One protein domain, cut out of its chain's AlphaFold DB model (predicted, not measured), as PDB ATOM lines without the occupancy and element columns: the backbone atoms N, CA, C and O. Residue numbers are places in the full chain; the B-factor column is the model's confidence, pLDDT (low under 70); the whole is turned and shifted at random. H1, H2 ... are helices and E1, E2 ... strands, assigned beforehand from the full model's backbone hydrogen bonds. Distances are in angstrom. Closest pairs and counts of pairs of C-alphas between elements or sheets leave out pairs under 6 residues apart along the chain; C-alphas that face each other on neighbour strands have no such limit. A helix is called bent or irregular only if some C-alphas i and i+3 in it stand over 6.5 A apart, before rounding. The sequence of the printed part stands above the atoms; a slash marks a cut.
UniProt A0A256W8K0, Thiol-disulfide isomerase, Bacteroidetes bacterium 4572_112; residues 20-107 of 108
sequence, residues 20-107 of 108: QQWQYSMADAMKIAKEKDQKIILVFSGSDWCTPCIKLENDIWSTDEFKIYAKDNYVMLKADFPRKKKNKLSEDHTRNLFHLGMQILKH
ATOM      1  N   GLN A  20     363.677 387.958 227.194       66.88
ATOM      2  CA  GLN A  20     363.118 387.274 226.025       66.88
ATOM      3  C   GLN A  20     364.250 386.621 225.222       66.88
ATOM      4  O   GLN A  20     365.163 387.312 224.764       66.88
ATOM      5  N   GLN A  21     364.192 385.300 225.043       83.56
ATOM      6  CA  GLN A  21     365.266 384.551 224.395       83.56
ATOM      7  C   GLN A  21     365.019 384.452 222.888       83.56
ATOM      8  O   GLN A  21     364.503 383.456 222.376       83.56
ATOM      9  N   TRP A  22     365.403 385.510 222.175       93.88
ATOM     10  CA  TRP A  22     365.442 385.504 220.719       93.88
ATOM     11  C   TRP A  22     366.394 384.427 220.200       93.88
ATOM     12  O   TRP A  22     367.542 384.331 220.633       93.88
ATOM     13  N   GLN A  23     365.918 383.646 219.236       95.81
ATOM     14  CA  GLN A  23     366.762 382.803 218.404       95.81
ATOM     15  C   GLN A  23     367.231 383.608 217.193       95.81
ATOM     16  O   GLN A  23     366.494 384.449 216.675       95.81
ATOM     17  N   TYR A  24     368.441 383.321 216.724       95.06
ATOM     18  CA  TYR A  24     369.021 383.934 215.518       95.06
ATOM     19  C   TYR A  24     369.398 382.893 214.462       95.06
ATOM     20  O   TYR A  24     369.954 383.238 213.428       95.06
ATOM     21  N   SER A  25     369.114 381.620 214.733       95.00
ATOM     22  CA  SER A  25     369.401 380.469 213.884       95.00
ATOM     23  C   SER A  25     368.111 379.689 213.682       95.00
ATOM     24  O   SER A  25     367.418 379.358 214.644       95.00
ATOM     25  N   MET A  26     367.794 379.374 212.426       95.12
ATOM     26  CA  MET A  26     366.636 378.542 212.111       95.12
ATOM     27  C   MET A  26     366.793 377.129 212.683       95.12
ATOM     28  O   MET A  26     365.820 376.548 213.151       95.12
ATOM     29  N   ALA A  27     368.015 376.587 212.692       94.31
ATOM     30  CA  ALA A  27     368.280 375.255 213.226       94.31
ATOM     31  C   ALA A  27     367.983 375.181 214.733       94.31
ATOM     32  O   ALA A  27     367.299 374.260 215.180       94.31
ATOM     33  N   ASP A  28     368.423 376.186 215.495       95.31
ATOM     34  CA  ASP A  28     368.171 376.248 216.939       95.31
ATOM     35  C   ASP A  28     366.689 376.493 217.226       95.31
ATOM     36  O   ASP A  28     366.098 375.820 218.071       95.31
ATOM     37  N   ALA A  29     366.055 377.388 216.461       96.50
ATOM     38  CA  ALA A  29     364.625 377.639 216.576       96.50
ATOM     39  C   ALA A  29     363.797 376.372 216.301       96.50
ATOM     40  O   ALA A  29     362.888 376.068 217.068       96.50
ATOM     41  N   MET A  30     364.133 375.598 215.264       95.88
ATOM     42  CA  MET A  30     363.477 374.321 214.952       95.88
ATOM     43  C   MET A  30     363.694 373.269 216.035       95.88
ATOM     44  O   MET A  30     362.758 372.543 216.370       95.88
ATOM     45  N   LYS A  31     364.905 373.186 216.592       97.12
ATOM     46  CA  LYS A  31     365.200 372.272 217.695       97.12
ATOM     47  C   LYS A  31     364.320 372.586 218.906       97.12
ATOM     48  O   LYS A  31     363.616 371.702 219.382       97.12
ATOM     49  N   ILE A  32     364.300 373.848 219.338       96.38
ATOM     50  CA  ILE A  32     363.501 374.290 220.490       96.38
ATOM     51  C   ILE A  32     362.006 374.112 220.213       96.38
ATOM     52  O   ILE A  32     361.281 373.629 221.076       96.38
ATOM     53  N   ALA A  33     361.547 374.459 219.011       97.00
ATOM     54  CA  ALA A  33     360.151 374.312 218.607       97.00
ATOM     55  C   ALA A  33     359.689 372.857 218.701       97.00
ATOM     56  O   ALA A  33     358.610 372.588 219.218       97.00
ATOM     57  N   LYS A  34     360.533 371.912 218.270       97.31
ATOM     58  CA  LYS A  34     360.258 370.478 218.379       97.31
ATOM     59  C   LYS A  34     360.279 369.986 219.827       97.31
ATOM     60  O   LYS A  34     359.442 369.175 220.196       97.31
ATOM     61  N   GLU A  35     361.234 370.448 220.630       96.88
ATOM     62  CA  GLU A  35     361.351 370.063 222.045       96.88
ATOM     63  C   GLU A  35     360.182 370.582 222.890       96.88
ATOM     64  O   GLU A  35     359.747 369.900 223.815       96.88
ATOM     65  N   LYS A  36     359.674 371.777 222.574       95.25
ATOM     66  CA  LYS A  36     358.606 372.447 223.326       95.25
ATOM     67  C   LYS A  36     357.213 372.313 222.709       95.25
ATOM     68  O   LYS A  36     356.271 372.844 223.283       95.25
ATOM     69  N   ASP A  37     357.094 371.653 221.559       96.69
ATOM     70  CA  ASP A  37     355.869 371.598 220.747       96.69
ATOM     71  C   ASP A  37     355.265 372.993 220.470       96.69
ATOM     72  O   ASP A  37     354.067 373.243 220.592       96.69
ATOM     73  N   GLN A  38     356.131 373.949 220.123       97.00
ATOM     74  CA  GLN A  38     355.775 375.351 219.900       97.00
ATOM     75  C   GLN A  38     355.958 375.750 218.437       97.00
ATOM     76  O   GLN A  38     356.849 375.269 217.739       97.00
ATOM     77  N   LYS A  39     355.148 376.705 217.970       97.56
ATOM     78  CA  LYS A  39     355.311 377.287 216.629       97.56
ATOM     79  C   LYS A  39     356.429 378.328 216.629       97.56
ATOM     80  O   LYS A  39     356.617 379.050 217.605       97.56
ATOM     81  N   ILE A  40     357.138 378.446 215.508       97.25
ATOM     82  CA  ILE A  40     358.142 379.499 215.312       97.25
ATOM     83  C   ILE A  40     357.457 380.747 214.756       97.25
ATOM     84  O   ILE A  40     356.771 380.670 213.737       97.25
ATOM     85  N   ILE A  41     357.698 381.899 215.381       97.25
ATOM     86  CA  ILE A  41     357.424 383.206 214.776       97.25
ATOM     87  C   ILE A  41     358.747 383.751 214.245       97.25
ATOM     88  O   ILE A  41     359.632 384.124 215.018       97.25
ATOM     89  N   LEU A  42     358.874 383.788 212.918       96.75
ATOM     90  CA  LEU A  42     360.005 384.401 212.228       96.75
ATOM     91  C   LEU A  42     359.722 385.888 211.985       96.75
ATOM     92  O   LEU A  42     358.821 386.246 211.230       96.75
ATOM     93  N   VAL A  43     360.521 386.748 212.611       96.56
ATOM     94  CA  VAL A  43     360.418 388.204 212.509       96.56
ATOM     95  C   VAL A  43     361.527 388.732 211.607       96.56
ATOM     96  O   VAL A  43     362.701 388.707 211.979       96.56
ATOM     97  N   PHE A  44     361.150 389.261 210.446       96.19
ATOM     98  CA  PHE A  44     362.044 390.058 209.606       96.19
ATOM     99  C   PHE A  44     362.070 391.502 210.108       96.19
ATOM    100  O   PHE A  44     361.020 392.115 210.296       96.19
ATOM    101  N   SER A  45     363.262 392.050 210.332       96.12
ATOM    102  CA  SER A  45     363.441 393.373 210.932       96.12
ATOM    103  C   SER A  45     364.515 394.190 210.217       96.12
ATOM    104  O   SER A  45     365.455 393.655 209.635       96.12
ATOM    105  N   GLY A  46     364.376 395.514 210.283       96.88
ATOM    106  CA  GLY A  46     365.439 396.472 209.993       96.88
ATOM    107  C   GLY A  46     365.585 397.431 211.169       96.88
ATOM    108  O   GLY A  46     365.014 398.522 211.140       96.88
ATOM    109  N   SER A  47     366.325 397.020 212.199       95.19
ATOM    110  CA  SER A  47     366.350 397.647 213.534       95.19
ATOM    111  C   SER A  47     366.764 399.119 213.585       95.19
ATOM    112  O   SER A  47     366.536 399.785 214.592       95.19
ATOM    113  N   ASP A  48     367.356 399.665 212.521       95.88
ATOM    114  CA  ASP A  48     367.844 401.046 212.504       95.88
ATOM    115  C   ASP A  48     367.357 401.915 211.339       95.88
ATOM    116  O   ASP A  48     367.758 403.086 211.255       95.88
ATOM    117  N   TRP A  49     366.495 401.367 210.475       96.31
ATOM    118  CA  TRP A  49     365.955 402.063 209.299       96.31
ATOM    119  C   TRP A  49     364.489 401.737 208.974       96.31
ATOM    120  O   TRP A  49     363.856 402.524 208.272       96.31
ATOM    121  N   CYS A  50     363.924 400.629 209.465       97.38
ATOM    122  CA  CYS A  50     362.516 400.293 209.257       97.38
ATOM    123  C   CYS A  50     361.660 400.852 210.404       97.38
ATOM    124  O   CYS A  50     361.460 400.189 211.422       97.38
ATOM    125  N   THR A  51     361.120 402.065 210.245       97.50
ATOM    126  CA  THR A  51     360.295 402.720 211.280       97.50
ATOM    127  C   THR A  51     359.108 401.868 211.757       97.50
ATOM    128  O   THR A  51     358.937 401.752 212.971       97.50
ATOM    129  N   PRO A  52     358.315 401.213 210.881       97.81
ATOM    130  CA  PRO A  52     357.234 400.337 211.337       97.81
ATOM    131  C   PRO A  52     357.732 399.120 212.127       97.81
ATOM    132  O   PRO A  52     357.119 398.755 213.123       97.81
ATOM    133  N   CYS A  53     358.864 398.528 211.729       97.50
ATOM    134  CA  CYS A  53     359.463 397.396 212.438       97.50
ATOM    135  C   CYS A  53     359.914 397.803 213.849       97.50
ATOM    136  O   CYS A  53     359.645 397.094 214.813       97.50
ATOM    137  N   ILE A  54     360.565 398.967 213.973       97.19
ATOM    138  CA  ILE A  54     361.008 399.521 215.262       97.19
ATOM    139  C   ILE A  54     359.802 399.805 216.161       97.19
ATOM    140  O   ILE A  54     359.821 399.473 217.343       97.19
ATOM    141  N   LYS A  55     358.734 400.381 215.599       97.56
ATOM    142  CA  LYS A  55     357.491 400.611 216.336       97.56
ATOM    143  C   LYS A  55     356.886 399.297 216.836       97.56
ATOM    144  O   LYS A  55     356.561 399.202 218.008       97.56
ATOM    145  N   LEU A  56     356.803 398.274 215.985       97.75
ATOM    146  CA  LEU A  56     356.284 396.959 216.371       97.75
ATOM    147  C   LEU A  56     357.131 396.287 217.469       97.75
ATOM    148  O   LEU A  56     356.579 395.682 218.387       97.75
ATOM    149  N   GLU A  57     358.459 396.411 217.406       96.06
ATOM    150  CA  GLU A  57     359.352 395.913 218.459       96.06
ATOM    151  C   GLU A  57     359.079 396.581 219.805       96.06
ATOM    152  O   GLU A  57     359.024 395.886 220.817       96.06
ATOM    153  N   ASN A  58     358.888 397.899 219.822       96.44
ATOM    154  CA  ASN A  58     358.645 398.647 221.053       96.44
ATOM    155  C   ASN A  58     357.232 398.417 221.603       96.44
ATOM    156  O   ASN A  58     357.074 398.188 222.799       96.44
ATOM    157  N   ASP A  59     356.229 398.460 220.729       97.56
ATOM    158  CA  ASP A  59     354.818 398.461 221.117       97.56
ATOM    159  C   ASP A  59     354.289 397.048 221.401       97.56
ATOM    160  O   ASP A  59     353.300 396.911 222.113       97.56
ATOM    161  N   ILE A  60     354.921 396.003 220.849       96.31
ATOM    162  CA  ILE A  60     354.468 394.612 220.989       96.31
ATOM    163  C   ILE A  60     355.597 393.718 221.495       96.31
ATOM    164  O   ILE A  60     355.537 393.263 222.636       96.31
ATOM    165  N   TRP A  61     356.642 393.473 220.693       95.25
ATOM    166  CA  TRP A  61     357.617 392.404 220.979       95.25
ATOM    167  C   TRP A  61     358.374 392.586 222.305       95.25
ATOM    168  O   TRP A  61     358.742 391.601 222.948       95.25
ATOM    169  N   SER A  62     358.596 393.836 222.714       93.69
ATOM    170  CA  SER A  62     359.323 394.201 223.933       93.69
ATOM    171  C   SER A  62     358.430 394.393 225.157       93.69
ATOM    172  O   SER A  62     358.968 394.575 226.251       93.69
ATOM    173  N   THR A  63     357.106 394.345 225.007       95.62
ATOM    174  CA  THR A  63     356.178 394.475 226.139       95.62
ATOM    175  C   THR A  63     356.231 393.233 227.020       95.62
ATOM    176  O   THR A  63     356.392 392.113 226.530       95.62
ATOM    177  N   ASP A  64     356.098 393.407 228.332       93.81
ATOM    178  CA  ASP A  64     356.151 392.270 229.257       93.81
ATOM    179  C   ASP A  64     354.948 391.339 229.079       93.81
ATOM    180  O   ASP A  64     355.106 390.123 229.147       93.81
ATOM    181  N   GLU A  65     353.783 391.894 228.741       95.00
ATOM    182  CA  GLU A  65     352.583 391.126 228.405       95.00
ATOM    183  C   GLU A  65     352.841 390.165 227.235       95.00
ATOM    184  O   GLU A  65     352.615 388.958 227.356       95.00
ATOM    185  N   PHE A  66     353.417 390.662 226.131       95.75
ATOM    186  CA  PHE A  66     353.754 389.804 225.001       95.75
ATOM    187  C   PHE A  66     354.862 388.808 225.342       95.75
ATOM    188  O   PHE A  66     354.768 387.649 224.952       95.75
ATOM    189  N   LYS A  67     355.914 389.213 226.068       93.69
ATOM    190  CA  LYS A  67     356.999 388.292 226.451       93.69
ATOM    191  C   LYS A  67     356.483 387.123 227.287       93.69
ATOM    192  O   LYS A  67     356.888 385.989 227.037       93.69
ATOM    193  N   ILE A  68     355.596 387.392 228.248       93.38
ATOM    194  CA  ILE A  68     354.966 386.366 229.088       93.38
ATOM    195  C   ILE A  68     354.159 385.406 228.214       93.38
ATOM    196  O   ILE A  68     354.361 384.199 228.299       93.38
ATOM    197  N   TYR A  69     353.313 385.930 227.326       94.94
ATOM    198  CA  TYR A  69     352.519 385.095 226.429       94.94
ATOM    199  C   TYR A  69     353.392 384.280 225.462       94.94
ATOM    200  O   TYR A  69     353.228 383.069 225.320       94.94
ATOM    201  N   ALA A  70     354.356 384.924 224.807       95.31
ATOM    202  CA  ALA A  70     355.197 384.303 223.794       95.31
ATOM    203  C   ALA A  70     356.057 383.175 224.363       95.31
ATOM    204  O   ALA A  70     356.237 382.173 223.681       95.31
ATOM    205  N   LYS A  71     356.535 383.296 225.608       91.88
ATOM    206  CA  LYS A  71     357.345 382.265 226.273       91.88
ATOM    207  C   LYS A  71     356.691 380.880 226.230       91.88
ATOM    208  O   LYS A  71     357.380 379.886 225.985       91.88
ATOM    209  N   ASP A  72     355.380 380.833 226.441       92.50
ATOM    210  CA  ASP A  72     354.634 379.579 226.554       92.50
ATOM    211  C   ASP A  72     353.992 379.150 225.227       92.50
ATOM    212  O   ASP A  72     353.637 377.984 225.069       92.50
ATOM    213  N   ASN A  73     353.941 380.031 224.223       96.12
ATOM    214  CA  ASN A  73     353.247 379.760 222.958       96.12
ATOM    215  C   ASN A  73     354.170 379.660 221.734       96.12
ATOM    216  O   ASN A  73     353.834 378.966 220.769       96.12
ATOM    217  N   TYR A  74     355.318 380.340 221.741       97.50
ATOM    218  CA  TYR A  74     356.128 380.537 220.543       97.50
ATOM    219  C   TYR A  74     357.629 380.438 220.784       97.50
ATOM    220  O   TYR A  74     358.174 380.870 221.798       97.50
ATOM    221  N   VAL A  75     358.321 379.989 219.742       97.38
ATOM    222  CA  VAL A  75     359.758 380.196 219.588       97.38
ATOM    223  C   VAL A  75     359.979 381.432 218.727       97.38
ATOM    224  O   VAL A  75     359.660 381.449 217.538       97.38
ATOM    225  N   MET A  76     360.523 382.485 219.330       97.31
ATOM    226  CA  MET A  76     360.763 383.756 218.647       97.31
ATOM    227  C   MET A  76     362.103 383.718 217.903       97.31
ATOM    228  O   MET A  76     363.159 383.629 218.530       97.31
ATOM    229  N   LEU A  77     362.076 383.813 216.573       97.19
ATOM    230  CA  LEU A  77     363.257 383.853 215.703       97.19
ATOM    231  C   LEU A  77     363.357 385.230 215.039       97.19
ATOM    232  O   LEU A  77     362.412 385.669 214.388       97.19
ATOM    233  N   LYS A  78     364.500 385.907 215.175       96.38
ATOM    234  CA  LYS A  78     364.724 387.241 214.601       96.38
ATOM    235  C   LYS A  78     365.732 387.190 213.459       96.38
ATOM    236  O   LYS A  78     366.869 386.762 213.642       96.38
ATOM    237  N   ALA A  79     365.318 387.699 212.305       96.88
ATOM    238  CA  ALA A  79     366.157 387.958 211.146       96.88
ATOM    239  C   ALA A  79     366.248 389.477 210.924       96.88
ATOM    240  O   ALA A  79     365.368 390.078 210.307       96.88
ATOM    241  N   ASP A  80     367.281 390.109 211.483       96.75
ATOM    242  CA  ASP A  80     367.468 391.563 211.417       96.75
ATOM    243  C   ASP A  80     368.464 391.968 210.319       96.75
ATOM    244  O   ASP A  80     369.463 391.292 210.101       96.75
ATOM    245  N   PHE A  81     368.211 393.086 209.642       96.38
ATOM    246  CA  PHE A  81     369.002 393.569 208.505       96.38
ATOM    247  C   PHE A  81     369.390 395.049 208.690       96.38
ATOM    248  O   PHE A  81     368.909 395.908 207.946       96.38
ATOM    249  N   PRO A  82     370.226 395.397 209.688       96.25
ATOM    250  CA  PRO A  82     370.605 396.783 209.964       96.25
ATOM    251  C   PRO A  82     371.445 397.390 208.831       96.25
ATOM    252  O   PRO A  82     372.216 396.700 208.162       96.25
ATOM    253  N   ARG A  83     371.330 398.709 208.622       95.62
ATOM    254  CA  ARG A  83     372.064 399.431 207.559       95.62
ATOM    255  C   ARG A  83     373.244 400.240 208.075       95.62
ATOM    256  O   ARG A  83     374.191 400.486 207.324       95.62
ATOM    257  N   LYS A  84     373.212 400.708 209.324       94.81
ATOM    258  CA  LYS A  84     374.290 401.542 209.867       94.81
ATOM    259  C   LYS A  84     375.447 400.646 210.290       94.81
ATOM    260  O   LYS A  84     375.261 399.699 211.046       94.81
ATOM    261  N   LYS A  85     376.675 401.009 209.898       91.75
ATOM    262  CA  LYS A  85     377.901 400.266 210.261       91.75
ATOM    263  C   LYS A  85     378.048 400.044 211.770       91.75
ATOM    264  O   LYS A  85     378.526 398.997 212.182       91.75
ATOM    265  N   LYS A  86     377.606 401.010 212.584       94.75
ATOM    266  CA  LYS A  86     377.633 400.914 214.053       94.75
ATOM    267  C   LYS A  86     376.737 399.809 214.628       94.75
ATOM    268  O   LYS A  86     376.966 399.386 215.748       94.75
ATOM    269  N   ASN A  87     375.741 399.361 213.864       93.69
ATOM    270  CA  ASN A  87     374.792 398.316 214.241       93.69
ATOM    271  C   ASN A  87     375.063 397.012 213.473       93.69
ATOM    272  O   ASN A  87     374.179 396.171 213.354       93.69
ATOM    273  N   LYS A  88     376.261 396.860 212.888       93.94
ATOM    274  CA  LYS A  88     376.622 395.660 212.135       93.94
ATOM    275  C   LYS A  88     376.500 394.435 213.042       93.94
ATOM    276  O   LYS A  88     376.981 394.438 214.173       93.94
ATOM    277  N   LEU A  89     375.872 393.392 212.514       94.25
ATOM    278  CA  LEU A  89     375.733 392.119 213.206       94.25
ATOM    279  C   LEU A  89     377.084 391.412 213.354       94.25
ATOM    280  O   LEU A  89     378.024 391.663 212.592       94.25
ATOM    281  N   SER A  90     377.159 390.488 214.312       95.00
ATOM    282  CA  SER A  90     378.279 389.554 214.406       95.00
ATOM    283  C   SER A  90     378.381 388.698 213.140       95.00
ATOM    284  O   SER A  90     377.418 388.548 212.375       95.00
ATOM    285  N   GLU A  91     379.558 388.121 212.911       95.06
ATOM    286  CA  GLU A  91     379.775 387.221 211.776       95.06
ATOM    287  C   GLU A  91     378.835 386.017 211.827       95.06
ATOM    288  O   GLU A  91     378.237 385.674 210.808       95.06
ATOM    289  N   ASP A  92     378.623 385.444 213.012       94.38
ATOM    290  CA  ASP A  92     377.726 384.302 213.192       94.38
ATOM    291  C   ASP A  92     376.265 384.663 212.908       94.38
ATOM    292  O   ASP A  92     375.590 383.941 212.175       94.38
ATOM    293  N   HIS A  93     375.773 385.810 213.391       93.00
ATOM    294  CA  HIS A  93     374.417 386.264 213.063       93.00
ATOM    295  C   HIS A  93     374.258 386.521 211.563       93.00
ATOM    296  O   HIS A  93     373.262 386.120 210.966       93.00
ATOM    297  N   THR A  94     375.260 387.132 210.931       94.19
ATOM    298  CA  THR A  94     375.251 387.359 209.481       94.19
ATOM    299  C   THR A  94     375.235 386.029 208.718       94.19
ATOM    300  O   THR A  94     374.461 385.863 207.776       94.19
ATOM    301  N   ARG A  95     376.036 385.044 209.149       95.81
ATOM    302  CA  ARG A  95     376.058 383.690 208.578       95.81
ATOM    303  C   ARG A  95     374.693 383.014 208.700       95.81
ATOM    304  O   ARG A  95     374.205 382.452 207.721       95.81
ATOM    305  N   ASN A  96     374.048 383.114 209.859       96.00
ATOM    306  CA  ASN A  96     372.724 382.537 210.072       96.00
ATOM    307  C   ASN A  96     371.664 383.134 209.136       96.00
ATOM    308  O   ASN A  96     370.830 382.388 208.628       96.00
ATOM    309  N   LEU A  97     371.720 384.440 208.842       94.75
ATOM    310  CA  LEU A  97     370.825 385.071 207.860       94.75
ATOM    311  C   LEU A  97     371.021 384.504 206.448       94.75
ATOM    312  O   LEU A  97     370.040 384.240 205.754       94.75
ATOM    313  N   PHE A  98     372.269 384.269 206.027       92.81
ATOM    314  CA  PHE A  98     372.543 383.617 204.742       92.81
ATOM    315  C   PHE A  98     371.981 382.191 204.695       92.81
ATOM    316  O   PHE A  98     371.346 381.813 203.710       92.81
ATOM    317  N   HIS A  99     372.163 381.406 205.763       93.81
ATOM    318  CA  HIS A  99     371.585 380.061 205.854       93.81
ATOM    319  C   HIS A  99     370.059 380.079 205.822       93.81
ATOM    320  O   HIS A  99     369.467 379.287 205.088       93.81
ATOM    321  N   LEU A 100     369.433 381.003 206.554       93.75
ATOM    322  CA  LEU A 100     367.989 381.202 206.534       93.75
ATOM    323  C   LEU A 100     367.495 381.500 205.110       93.75
ATOM    324  O   LEU A 100     366.555 380.863 204.645       93.75
ATOM    325  N   GLY A 101     368.163 382.407 204.389       90.19
ATOM    326  CA  GLY A 101     367.840 382.708 202.993       90.19
ATOM    327  C   GLY A 101     367.923 381.474 202.089       90.19
ATOM    328  O   GLY A 101     366.982 381.186 201.354       90.19
ATOM    329  N   MET A 102     369.000 380.687 202.190       91.69
ATOM    330  CA  MET A 102     369.137 379.436 201.432       91.69
ATOM    331  C   MET A 102     368.044 378.413 201.766       91.69
ATOM    332  O   MET A 102     367.611 377.677 200.884       91.69
ATOM    333  N   GLN A 103     367.611 378.329 203.026       88.31
ATOM    334  CA  GLN A 103     366.537 377.423 203.435       88.31
ATOM    335  C   GLN A 103     365.184 377.857 202.876       88.31
ATOM    336  O   GLN A 103     364.460 377.018 202.349       88.31
ATOM    337  N   ILE A 104     364.862 379.152 202.943       87.25
ATOM    338  CA  ILE A 104     363.610 379.689 202.397       87.25
ATOM    339  C   ILE A 104     363.541 379.437 200.888       87.25
ATOM    340  O   ILE A 104     362.536 378.929 200.400       87.25
ATOM    341  N   LEU A 105     364.628 379.710 200.160       85.94
ATOM    342  CA  LEU A 105     364.688 379.524 198.707       85.94
ATOM    343  C   LEU A 105     364.578 378.059 198.263       85.94
ATOM    344  O   LEU A 105     364.141 377.805 197.151       85.94
ATOM    345  N   LYS A 106     364.957 377.089 199.104       86.88
ATOM    346  CA  LYS A 106     364.795 375.655 198.793       86.88
ATOM    347  C   LYS A 106     363.342 375.173 198.851       86.88
ATOM    348  O   LYS A 106     363.063 374.075 198.379       86.88
ATOM    349  N   HIS A 107     362.455 375.940 199.477       78.06
ATOM    350  CA  HIS A 107     361.048 375.593 199.686       78.06
ATOM    351  C   HIS A 107     360.086 376.476 198.872       78.06
ATOM    352  O   HIS A 107     358.890 376.515 199.166       78.06
TER     353      HIS A 107
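What this domain is: This is residues 20 to 107 of the 108 residues of the protein "Thiol-disulfide isomerase" of Bacteroidetes bacterium 4572_112 (UniProt A0A256W8K0). What does the model look like? Two parallel strands, E1 and E2, make a narrow ribbon as the core, with helices on both sides of it: H1 and H4 over one side, about perpendicular to each other, and H2 and H3 over the other. Residues 81 to 90 loop out past the ends of the strands before H4 begins. What is it made of? The printed part has 88 residues, with four named helices and two named strands in the order H1 E1 H2 H3 E2 H4; the class is mixed, helices and strands. How large is it? It is compact, with a radius of gyration of the C-alphas of 13.5 A and spans of 37 by 33 by 22 A.

How they stand to each other: What does the first helix meet? H1, residues 26 to 36, has its closest C-alphas to E2, residues 74 to 80, at Ala 33 and Val 75, 6.0 A apart. Ala 33 is also 6.0 A, C-alpha to C-alpha, from Lys 39 of E1, residues 39 to 45. How do the strands pair? E1 and E2 are parallel neighbours at 21 degrees, with N 43 and O 77 2.8 A apart and N 77 and O 41 2.9 A apart, within hydrogen-bond range. With H2, residues 51 to 61, and H3, residues 64 to 73, between them they form a strand-helix-strand unit, two parallel strands joined through helices, and its crossover is right-handed. How do the other helices stand? H2 and H3 are close but not clearly touching, about perpendicular at 76 degrees, with the closest C-alphas, those of Ile 60 and Phe 66, 6.3 A apart. H4, residues 91 to 105, is close to H1 but not clearly touching, about perpendicular at 79 degrees, with Met 26 and Leu 100 closest, C-alphas 6.3 A apart. H4 comes nearest to E2 at Leu 97 and Ala 79, C-alphas 6.4 A apart, and is apart from E1. Are the helix backbones complete? In H1, H2 and H4 every O i to N i+4 pair is within hydrogen-bond range; in H3, 5 of 6 are.

Where its parts are: Where does the first element begin? H1 begins at C-alpha 26, (366.636, 378.542, 212.111), and is 15.1 A long; E1, 18.9 A long, ends at C-alpha 45, (363.441, 393.373, 210.932). What follows? H2, residues 51 to 61, measures 14.4 A; it is neither bent nor irregular, but only just: C-alphas 58 and 61 are 6.3 A apart. H3, residues 64 to 73, measures 14.3 A, and E2, residues 74 to 80, 18.3 A. Where does the last element end? H4, the longest helix, runs 21.4 A to C-alpha 105, (364.688, 379.524, 198.707).

The domain as a whole: How far does it reach? The two C-alphas farthest apart, those of Asp 37 and Lys 85, are 37.6 A apart. Is the backbone continuous? The printed part has no cut, and no link is long; E2 to H4 is short, and the others are tight. Where is confidence low? Gln 20 is the one printed residue under 70; the mean pLDDT of the printed part is 94.5.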